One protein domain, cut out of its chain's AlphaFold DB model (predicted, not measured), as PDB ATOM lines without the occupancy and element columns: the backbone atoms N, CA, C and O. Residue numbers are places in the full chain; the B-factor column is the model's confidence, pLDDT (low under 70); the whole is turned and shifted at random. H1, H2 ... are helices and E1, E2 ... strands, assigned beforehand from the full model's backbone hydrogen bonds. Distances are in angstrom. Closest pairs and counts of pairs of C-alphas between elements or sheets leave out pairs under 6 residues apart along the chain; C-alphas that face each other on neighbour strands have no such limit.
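AT A GLANCE: This is residues 3 to 80 of the 80 residues of an uncharacterized protein of Ruminococcus sp. AM46-18 (UniProt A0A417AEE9). Two small antiparallel sheets are set one after the other along an elongated body, with the short helix H1 over one face of the first sheet at one end and the hairpin of E3 and E4 in the second sheet toward the other end. A long looping stretch with no named element, residues 43 to 65, leads from E5, near the middle, back to E6 in the first sheet. The printed part has 78 residues, with the named elements in the order E1, E2, E3, E4, E5, E6, H1; the sheets run E2, E1, E6 and E4, E3, E5. The class is mostly strand, though under half of the residues are in named elements. The whole is compact, with a radius of gyration of the C-alphas of 12.5 A, and spans 40 by 21 by 20 A.

IN THESE COORDINATES: E1, residues 3 to 7, begins with C-alpha 3 at (154.491, 140.524, 128.952) and is 13.4 A long. E2, residues 10 to 15, is the longest strand by residues, 14.8 A. E3, residues 20 to 24, measures 13.3 A, and E4, residues 29 to 32, 9.8 A. E5, residues 40 to 42, measures 6.6 A, with C-alpha 40 at (147.066, 132.218, 138.109). E6, residues 66 to 70, measures 12.5 A. H1, residues 72 to 78, measures 9.9 A and ends with C-alpha 78 at (161.122, 136.279, 122.151).

HOW THE PARTS SIT: E1 and E2 are a hairpin, antiparallel at 151 degrees, with N 5 and O 13 within hydrogen-bond range at 2.9 A. E1 is the inner strand; E6 is its antiparallel neighbour at 148 degrees, with N 6 and O 66 at 2.8 A. This sheet is only just strongly twisted, its C-alphas lying up to 4.3 A off the best plane. H1 is on this sheet at a height of 9.3 A. It lies over E1, and runs only just slantwise to the strands, at 32 degrees to E1 on the local plane. The closest C-alphas of H1 and E2 are those of Tyr 75 and Val 14, 6.8 A apart. In H1 every O i to N i+4 pair is within hydrogen-bond range. In the other sheet E3 and E4 are a hairpin, antiparallel at 148 degrees, with N 24 and O 29 at 2.8 A. The pairing of E3 is staggered: its residues 20 to 21 pair with the antiparallel E5, with N 21 and O 40 at 2.9 A, and its residues 21 to 24 with E4. Residues 41 to 42 of E5 also pair, antiparallel, with residues 49 to 50. H1 is not on this sheet.

THE WHOLE: The two C-alphas farthest apart, those of Lys 26 and Tyr 73, are 41.0 A apart. The printed part has no cut, and the link from E5 to E6, 23 residues, is long. Mean pLDDT of the printed part is 94.9; residue 80, the chain's last, is under 70.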
ATOM      1  N   TYR A   3     153.903 141.004 127.709       97.75
ATOM      2  CA  TYR A   3     154.491 140.524 128.952       97.75
ATOM      3  C   TYR A   3     155.404 139.339 128.692       97.75
ATOM      4  O   TYR A   3     155.168 138.560 127.770       97.75
ATOM      5  N   LYS A   4     156.416 139.181 129.536       97.50
ATOM      6  CA  LYS A   4     157.147 137.923 129.686       97.50
ATOM      7  C   LYS A   4     156.898 137.349 131.069       97.50
ATOM      8  O   LYS A   4     156.806 138.100 132.045       97.50
ATOM      9  N   VAL A   5     156.820 136.030 131.125       97.31
ATOM     10  CA  VAL A   5     156.743 135.246 132.353       97.31
ATOM     11  C   VAL A   5     158.123 134.652 132.597       97.31
ATOM     12  O   VAL A   5     158.731 134.092 131.684       97.31
ATOM     13  N   ILE A   6     158.637 134.831 133.809       97.81
ATOM     14  CA  ILE A   6     160.007 134.479 134.179       97.81
ATOM     15  C   ILE A   6     159.978 133.527 135.369       97.81
ATOM     16  O   ILE A   6     159.276 133.786 136.347       97.81
ATOM     17  N   LYS A   7     160.790 132.474 135.304       95.88
ATOM     18  CA  LYS A   7     161.082 131.566 136.416       95.88
ATOM     19  C   LYS A   7     162.585 131.336 136.465       95.88
ATOM     20  O   LYS A   7     163.168 131.019 135.438       95.88
ATOM     21  N   ASN A   8     163.204 131.490 137.636       94.56
ATOM     22  CA  ASN A   8     164.649 131.282 137.820       94.56
ATOM     23  C   ASN A   8     165.512 132.015 136.768       94.56
ATOM     24  O   ASN A   8     166.403 131.424 136.173       94.56
ATOM     25  N   ASP A   9     165.196 133.289 136.509       93.44
ATOM     26  CA  ASP A   9     165.835 134.147 135.493       93.44
ATOM     27  C   ASP A   9     165.681 133.703 134.022       93.44
ATOM     28  O   ASP A   9     166.172 134.384 133.117       93.44
ATOM     29  N   GLU A  10     164.914 132.647 133.748       96.25
ATOM     30  CA  GLU A  10     164.585 132.186 132.399       96.25
ATOM     31  C   GLU A  10     163.186 132.636 131.969       96.25
ATOM     32  O   GLU A  10     162.231 132.618 132.747       96.25
ATOM     33  N   VAL A  11     163.054 133.039 130.701       96.88
ATOM     34  CA  VAL A  11     161.751 133.357 130.103       96.88
ATOM     35  C   VAL A  11     161.057 132.057 129.722       96.88
ATOM     36  O   VAL A  11     161.529 131.348 128.838       96.88
ATOM     37  N   VAL A  12     159.928 131.771 130.367       96.19
ATOM     38  CA  VAL A  12     159.154 130.538 130.147       96.19
ATOM     39  C   VAL A  12     157.934 130.752 129.257       96.19
ATOM     40  O   VAL A  12     157.461 129.808 128.633       96.19
ATOM     41  N   ASP A  13     157.426 131.985 129.182       96.94
ATOM     42  CA  ASP A  13     156.279 132.325 128.343       96.94
ATOM     43  C   ASP A  13     156.274 133.812 127.967       96.94
ATOM     44  O   ASP A  13     156.898 134.653 128.626       96.94
ATOM     45  N   VAL A  14     155.547 134.148 126.903       97.44
ATOM     46  CA  VAL A  14     155.402 135.506 126.386       97.44
ATOM     47  C   VAL A  14     153.943 135.765 126.007       97.44
ATOM     48  O   VAL A  14     153.371 135.095 125.150       97.44
ATOM     49  N   LEU A  15     153.337 136.782 126.616       97.00
ATOM     50  CA  LEU A  15     151.903 137.058 126.537       97.00
ATOM     51  C   LEU A  15     151.631 138.382 125.812       97.00
ATOM     52  O   LEU A  15     152.320 139.381 126.021       97.00
ATOM     53  N   ASN A  16     150.588 138.425 124.981       95.94
ATOM     54  CA  ASN A  16     150.090 139.662 124.354       95.94
ATOM     55  C   ASN A  16     148.925 140.318 125.118       95.94
ATOM     56  O   ASN A  16     148.502 141.415 124.760       95.94
ATOM     57  N   HIS A  17     148.398 139.643 126.136       95.19
ATOM     58  CA  HIS A  17     147.430 140.143 127.109       95.19
ATOM     59  C   HIS A  17     147.454 139.235 128.347       95.19
ATOM     60  O   HIS A  17     147.941 138.109 128.269       95.19
ATOM     61  N   ILE A  18     146.953 139.722 129.483       96.69
ATOM     62  CA  ILE A  18     146.800 138.923 130.705       96.69
ATOM     63  C   ILE A  18     145.352 138.457 130.794       96.69
ATOM     64  O   ILE A  18     144.433 139.269 130.687       96.69
ATOM     65  N   LEU A  19     145.164 137.162 131.025       97.69
ATOM     66  CA  LEU A  19     143.888 136.575 131.412       97.69
ATOM     67  C   LEU A  19     144.065 135.918 132.774       97.69
ATOM     68  O   LEU A  19     144.971 135.105 132.943       97.69
ATOM     69  N   TYR A  20     143.218 136.274 133.735       98.00
ATOM     70  CA  TYR A  20     143.240 135.665 135.060       98.00
ATOM     71  C   TYR A  20     142.403 134.398 135.070       98.00
ATOM     72  O   TYR A  20     141.347 134.334 134.433       98.00
ATOM     73  N   ILE A  21     142.882 133.399 135.802       97.56
ATOM     74  CA  ILE A  21     142.205 132.117 135.928       97.56
ATOM     75  C   ILE A  21     142.147 131.632 137.368       97.56
ATOM     76  O   ILE A  21     143.019 131.921 138.192       97.56
ATOM     77  N   LYS A  22     141.131 130.812 137.621       96.88
ATOM     78  CA  LYS A  22     141.011 129.954 138.795       96.88
ATOM     79  C   LYS A  22     140.814 128.505 138.369       96.88
ATOM     80  O   LYS A  22     140.234 128.221 137.320       96.88
ATOM     81  N   TYR A  23     141.297 127.589 139.189       96.44
ATOM     82  CA  TYR A  23     141.134 126.162 139.005       96.44
ATOM     83  C   TYR A  23     139.859 125.668 139.684       96.44
ATOM     84  O   TYR A  23     139.631 125.879 140.876       96.44
ATOM     85  N   GLN A  24     139.029 124.970 138.917       94.25
ATOM     86  CA  GLN A  24     137.868 124.262 139.423       94.25
ATOM     87  C   GLN A  24     138.205 122.780 139.609       94.25
ATOM     88  O   GLN A  24     138.182 122.002 138.653       94.25
ATOM     89  N   GLU A  25     138.422 122.365 140.856       91.44
ATOM     90  CA  GLU A  25     138.859 121.000 141.186       91.44
ATOM     91  C   GLU A  25     137.894 119.911 140.703       91.44
ATOM     92  O   GLU A  25     138.325 118.898 140.162       91.44
ATOM     93  N   LYS A  26     136.579 120.131 140.834       92.62
ATOM     94  CA  LYS A  26     135.548 119.116 140.547       92.62
ATOM     95  C   LYS A  26     135.597 118.557 139.116       92.62
ATOM     96  O   LYS A  26     135.216 117.408 138.906       92.62
ATOM     97  N   HIS A  27     136.013 119.366 138.143       93.25
ATOM     98  CA  HIS A  27     136.101 118.964 136.734       93.25
ATOM     99  C   HIS A  27     137.502 119.153 136.151       93.25
ATOM    100  O   HIS A  27     137.683 118.985 134.949       93.25
ATOM    101  N   SER A  28     138.476 119.501 136.993       90.81
ATOM    102  CA  SER A  28     139.843 119.814 136.585       90.81
ATOM    103  C   SER A  28     139.919 120.857 135.466       90.81
ATOM    104  O   SER A  28     140.639 120.683 134.486       90.81
ATOM    105  N   LEU A  29     139.152 121.944 135.604       93.56
ATOM    106  CA  LEU A  29     139.058 123.000 134.594       93.56
ATOM    107  C   LEU A  29     139.772 124.273 135.036       93.56
ATOM    108  O   LEU A  29     139.695 124.668 136.198       93.56
ATOM    109  N   LEU A  30     140.393 124.954 134.076       95.31
ATOM    110  CA  LEU A  30     140.811 126.345 134.215       95.31
ATOM    111  C   LEU A  30     139.661 127.242 133.754       95.31
ATOM    112  O   LEU A  30     139.185 127.121 132.625       95.31
ATOM    113  N   LEU A  31     139.201 128.126 134.634       96.31
ATOM    114  CA  LEU A  31     138.116 129.062 134.359       96.31
ATOM    115  C   LEU A  31     138.656 130.485 134.378       96.31
ATOM    116  O   LEU A  31     139.368 130.852 135.309       96.31
ATOM    117  N   LEU A  32     138.272 131.288 133.385       97.38
ATOM    118  CA  LEU A  32     138.525 132.728 133.403       97.38
ATOM    119  C   LEU A  32     137.805 133.372 134.592       97.38
ATOM    120  O   LEU A  32     136.667 133.008 134.906       97.38
ATOM    121  N   CYS A  33     138.458 134.329 135.241       97.00
ATOM    122  CA  CYS A  33     137.902 135.052 136.379       97.00
ATOM    123  C   CYS A  33     138.404 136.497 136.442       97.00
ATOM    124  O   CYS A  33     139.259 136.917 135.660       97.00
ATOM    125  N   ASP A  34     137.876 137.250 137.403       96.75
ATOM    126  CA  ASP A  34     138.408 138.557 137.774       96.75
ATOM    127  C   ASP A  34     139.656 138.420 138.655       96.75
ATOM    128  O   ASP A  34     139.896 137.389 139.291       96.75
ATOM    129  N   ILE A  35     140.439 139.498 138.742       95.81
ATOM    130  CA  ILE A  35     141.675 139.536 139.539       95.81
ATOM    131  C   ILE A  35     141.435 139.233 141.029       95.81
ATOM    132  O   ILE A  35     142.293 138.658 141.688       95.81
ATOM    133  N   THR A  36     140.252 139.565 141.559       95.94
ATOM    134  CA  THR A  36     139.880 139.345 142.968       95.94
ATOM    135  C   THR A  36     139.677 137.880 143.333       95.94
ATOM    136  O   THR A  36     139.524 137.579 144.511       95.94
ATOM    137  N   GLU A  37     139.632 136.982 142.349       96.19
ATOM    138  CA  GLU A  37     139.519 135.531 142.535       96.19
ATOM    139  C   GLU A  37     140.687 134.777 141.883       96.19
ATOM    140  O   GLU A  37     140.698 133.544 141.866       96.19
ATOM    141  N   ALA A  38     141.643 135.507 141.306       97.38
ATOM    142  CA  ALA A  38     142.704 134.931 140.502       97.38
ATOM    143  C   ALA A  38     143.600 134.022 141.339       97.38
ATOM    144  O   ALA A  38     144.031 134.373 142.440       97.38
ATOM    145  N   GLN A  39     143.904 132.860 140.773       97.31
ATOM    146  CA  GLN A  39     144.915 131.940 141.283       97.31
ATOM    147  C   GLN A  39     146.145 131.927 140.372       97.31
ATOM    148  O   GLN A  39     147.260 131.745 140.843       97.31
ATOM    149  N   ALA A  40     145.974 132.166 139.074       97.56
ATOM    150  CA  ALA A  40     147.066 132.218 138.109       97.56
ATOM    151  C   ALA A  40     146.715 133.134 136.927       97.56
ATOM    152  O   ALA A  40     145.581 133.607 136.798       97.56
ATOM    153  N   ILE A  41     147.687 133.362 136.046       97.31
ATOM    154  CA  ILE A  41     147.457 133.897 134.699       97.31
ATOM    155  C   ILE A  41     147.488 132.762 133.672       97.31
ATOM    156  O   ILE A  41     148.259 131.818 133.822       97.31
ATOM    157  N   LEU A  42     146.674 132.849 132.624       97.56
ATOM    158  CA  LEU A  42     146.651 131.856 131.551       97.56
ATOM    159  C   LEU A  42     147.915 131.940 130.683       97.56
ATOM    160  O   LEU A  42     148.345 133.035 130.312       97.56
ATOM    161  N   SER A  43     148.477 130.782 130.335       96.62
ATOM    162  CA  SER A  43     149.595 130.665 129.396       96.62
ATOM    163  C   SER A  43     149.221 131.111 127.979       96.62
ATOM    164  O   SER A  43     148.050 131.106 127.587       96.62
ATOM    165  N   SER A  44     150.225 131.450 127.167       96.12
ATOM    166  CA  SER A  44     150.025 131.869 125.770       96.12
ATOM    167  C   SER A  44     149.360 130.801 124.895       96.12
ATOM    168  O   SER A  44     148.667 131.140 123.933       96.12
ATOM    169  N   ASP A  45     149.549 129.521 125.227       94.38
ATOM    170  CA  ASP A  45     148.939 128.376 124.545       94.38
ATOM    171  C   ASP A  45     147.571 127.964 125.120       94.38
ATOM    172  O   ASP A  45     146.917 127.073 124.574       94.38
ATOM    173  N   GLY A  46     147.127 128.615 126.201       93.25
ATOM    174  CA  GLY A  46     145.833 128.387 126.835       93.25
ATOM    175  C   GLY A  46     145.714 127.085 127.631       93.25
ATOM    176  O   GLY A  46     144.597 126.704 127.977       93.25
ATOM    177  N   LYS A  47     146.819 126.377 127.898       92.19
ATOM    178  CA  LYS A  47     146.795 125.053 128.546       92.19
ATOM    179  C   LYS A  47     147.184 125.062 130.018       92.19
ATOM    180  O   LYS A  47     146.789 124.149 130.740       92.19
ATOM    181  N   TYR A  48     147.944 126.059 130.458       92.75
ATOM    182  CA  TYR A  48     148.529 126.111 131.795       92.75
ATOM    183  C   TYR A  48     148.202 127.429 132.492       92.75
ATOM    184  O   TYR A  48     147.803 128.414 131.867       92.75
ATOM    185  N   GLY A  49     148.378 127.430 133.810       96.00
ATOM    186  CA  GLY A  49     148.351 128.634 134.625       96.00
ATOM    187  C   GLY A  49     149.736 128.932 135.177       96.00
ATOM    188  O   GLY A  49     150.370 128.030 135.714       96.00
ATOM    189  N   TRP A  50     150.176 130.184 135.097       97.12
ATOM    190  CA  TRP A  50     151.362 130.665 135.801       97.12
ATOM    191  C   TRP A  50     150.935 131.331 137.107       97.12
ATOM    192  O   TRP A  50     150.245 132.356 137.088       97.12
ATOM    193  N   HIS A  51     151.298 130.740 138.243       97.06
ATOM    194  CA  HIS A  51     150.978 131.308 139.549       97.06
ATOM    195  C   HIS A  51     151.889 132.510 139.841       97.06
ATOM    196  O   HIS A  51     153.109 132.435 139.712       97.06
ATOM    197  N   ILE A  52     151.294 133.648 140.192       94.94
ATOM    198  CA  ILE A  52     152.011 134.900 140.459       94.94
ATOM    199  C   ILE A  52     151.856 135.238 141.938       94.94
ATOM    200  O   ILE A  52     150.800 135.002 142.529       94.94
ATOM    201  N   GLU A  53     152.899 135.817 142.528       93.50
ATOM    202  CA  GLU A  53     152.861 136.279 143.914       93.50
ATOM    203  C   GLU A  53     151.681 137.240 144.144       93.50
ATOM    204  O   GLU A  53     151.428 138.148 143.351       93.50
ATOM    205  N   GLY A  54     150.957 137.039 145.248       92.25
ATOM    206  CA  GLY A  54     149.803 137.856 145.632       92.25
ATOM    207  C   GLY A  54     148.444 137.324 145.164       92.25
ATOM    208  O   GLY A  54     147.419 137.861 145.580       92.25
ATOM    209  N   PHE A  55     148.411 136.269 144.348       94.88
ATOM    210  CA  PHE A  55     147.176 135.558 144.006       94.88
ATOM    211  C   PHE A  55     146.815 134.488 145.036       94.88
ATOM    212  O   PHE A  55     147.619 134.112 145.889       94.88
ATOM    213  N   TYR A  56     145.579 133.991 144.961       94.12
ATOM    214  CA  TYR A  56     145.161 132.856 145.777       94.12
ATOM    215  C   TYR A  56     145.958 131.603 145.415       94.12
ATOM    216  O   TYR A  56     146.444 131.461 144.293       94.12
ATOM    217  N   ASN A  57     146.032 130.667 146.361       93.69
ATOM    218  CA  ASN A  57     146.706 129.389 146.165       93.69
ATOM    219  C   ASN A  57     146.237 128.698 144.877       93.69
ATOM    220  O   ASN A  57     145.034 128.480 144.699       93.69
ATOM    221  N   PHE A  58     147.185 128.322 144.021       94.44
ATOM    222  CA  PHE A  58     146.925 127.598 142.785       94.44
ATOM    223  C   PHE A  58     147.342 126.132 142.947       94.44
ATOM    224  O   PHE A  58     148.525 125.823 142.948       94.44
ATOM    225  N   PRO A  59     146.400 125.187 143.083       92.06
ATOM    226  CA  PRO A  59     146.734 123.817 143.483       92.06
ATOM    227  C   PRO A  59     147.464 123.000 142.402       92.06
ATOM    228  O   PRO A  59     147.919 121.896 142.689       92.06
ATOM    229  N   LEU A  60     147.550 123.503 141.166       89.75
ATOM    230  CA  LEU A  60     148.231 122.821 140.062       89.75
ATOM    231  C   LEU A  60     149.725 123.148 139.968       89.75
ATOM    232  O   LEU A  60     150.458 122.378 139.351       89.75
ATOM    233  N   ASP A  61     150.169 124.265 140.547       86.94
ATOM    234  CA  ASP A  61     151.567 124.687 140.520       86.94
ATOM    235  C   ASP A  61     151.905 125.440 141.813       86.94
ATOM    236  O   ASP A  61     151.247 126.418 142.159       86.94
ATOM    237  N   ASN A  62     152.934 124.971 142.519       86.81
ATOM    238  CA  ASN A  62     153.423 125.602 143.746       86.81
ATOM    239  C   ASN A  62     154.558 126.601 143.476       86.81
ATOM    240  O   ASN A  62     155.037 127.246 144.408       86.81
ATOM    241  N   ASP A  63     155.023 126.703 142.230       93.50
ATOM    242  CA  ASP A  63     156.045 127.661 141.847       93.50
ATOM    243  C   ASP A  63     155.454 129.058 141.653       93.50
ATOM    244  O   ASP A  63     154.319 129.236 141.216       93.50
ATOM    245  N   ILE A  64     156.266 130.070 141.954       94.75
ATOM    246  CA  ILE A  64     155.908 131.475 141.778       94.75
ATOM    247  C   ILE A  64     156.689 132.030 140.592       94.75
ATOM    248  O   ILE A  64     157.918 131.942 140.536       94.75
ATOM    249  N   TYR A  65     155.968 132.638 139.658       96.94
ATOM    250  CA  TYR A  65     156.524 133.250 138.461       96.94
ATOM    251  C   TYR A  65     156.495 134.769 138.587       96.94
ATOM    252  O   TYR A  65     155.631 135.360 139.239       96.94
ATOM    253  N   VAL A  66     157.433 135.420 137.906       96.94
ATOM    254  CA  VAL A  66     157.479 136.877 137.806       96.94
ATOM    255  C   VAL A  66     156.954 137.289 136.444       96.94
ATOM    256  O   VAL A  66     157.473 136.865 135.411       96.94
ATOM    257  N   ILE A  67     155.960 138.172 136.435       96.12
ATOM    258  CA  ILE A  67     155.487 138.819 135.216       96.12
ATOM    259  C   ILE A  67     156.143 140.193 135.063       96.12
ATOM    260  O   ILE A  67     156.177 140.993 135.998       96.12
ATOM    261  N   LYS A  68     156.674 140.482 133.874       97.00
ATOM    262  CA  LYS A  68     157.196 141.812 133.529       97.00
ATOM    263  C   LYS A  68     156.590 142.286 132.225       97.00
ATOM    264  O   LYS A  68     156.567 141.542 131.247       97.00
ATOM    265  N   GLU A  69     156.134 143.534 132.212       97.44
ATOM    266  CA  GLU A  69     155.767 144.199 130.968       97.44
ATOM    267  C   GLU A  69     157.007 144.383 130.087       97.44
ATOM    268  O   GLU A  69     158.100 144.687 130.573       97.44
ATOM    269  N   ILE A  70     156.831 144.180 128.786       97.75
ATOM    270  CA  ILE A  70     157.870 144.304 127.769       97.75
ATOM    271  C   ILE A  70     157.368 145.104 126.570       97.75
ATOM    272  O   ILE A  70     156.169 145.236 126.307       97.75
ATOM    273  N   SER A  71     158.321 145.619 125.795       97.44
ATOM    274  CA  SER A  71     158.020 146.287 124.531       97.44
ATOM    275  C   SER A  71     157.541 145.293 123.464       97.44
ATOM    276  O   SER A  71     157.881 144.110 123.492       97.44
ATOM    277  N   LYS A  72     156.824 145.794 122.448       96.31
ATOM    278  CA  LYS A  72     156.469 144.998 121.260       96.31
ATOM    279  C   LYS A  72     157.704 144.415 120.561       96.31
ATOM    280  O   LYS A  72     157.677 143.274 120.124       96.31
ATOM    281  N   TYR A  73     158.787 145.190 120.478       96.50
ATOM    282  CA  TYR A  73     160.032 144.749 119.851       96.50
ATOM    283  C   TYR A  73     160.636 143.533 120.569       96.50
ATOM    284  O   TYR A  73     161.054 142.574 119.927       96.50
ATOM    285  N   GLU A  74     160.653 143.559 121.904       96.75
ATOM    286  CA  GLU A  74     161.127 142.432 122.711       96.75
ATOM    287  C   GLU A  74     160.200 141.219 122.581       96.75
ATOM    288  O   GLU A  74     160.684 140.109 122.377       96.75
ATOM    289  N   TYR A  75     158.884 141.437 122.610       96.94
ATOM    290  CA  TYR A  75     157.891 140.389 122.375       96.94
ATOM    291  C   TYR A  75     158.113 139.676 121.031       96.94
ATOM    292  O   TYR A  75     158.225 138.451 120.989       96.94
ATOM    293  N   ASP A  76     158.251 140.438 119.942       95.88
ATOM    294  CA  ASP A  76     158.464 139.898 118.595       95.88
ATOM    295  C   ASP A  76     159.804 139.139 118.480       95.88
ATOM    296  O   ASP A  76     159.930 138.229 117.659       95.88
ATOM    297  N   LYS A  77     160.806 139.487 119.302       96.06
ATOM    298  CA  LYS A  77     162.096 138.783 119.377       96.06
ATOM    299  C   LYS A  77     162.008 137.477 120.172       96.06
ATOM    300  O   LYS A  77     162.657 136.516 119.778       96.06
ATOM    301  N   LEU A  78     161.254 137.450 121.272       94.62
ATOM    302  CA  LEU A  78     161.122 136.279 122.151       94.62
ATOM    303  C   LEU A  78     160.145 135.227 121.612       94.62
ATOM    304  O   LEU A  78     160.285 134.055 121.925       94.62
ATOM    305  N   LYS A  79     159.164 135.635 120.800       87.50
ATOM    306  CA  LYS A  79     158.196 134.721 120.176       87.50
ATOM    307  C   LYS A  79     158.786 133.890 119.017       87.50
ATOM    308  O   LYS A  79     158.095 133.022 118.486       87.50
ATOM    309  N   ARG A  80     160.000 134.216 118.566       63.50
ATOM    310  CA  ARG A  80     160.645 133.611 117.392       63.50
ATOM    311  C   ARG A  80     161.268 132.255 117.667       63.50
ATOM    312  O   ARG A  80     161.854 132.088 118.754       63.50
TER     313      ARG A  80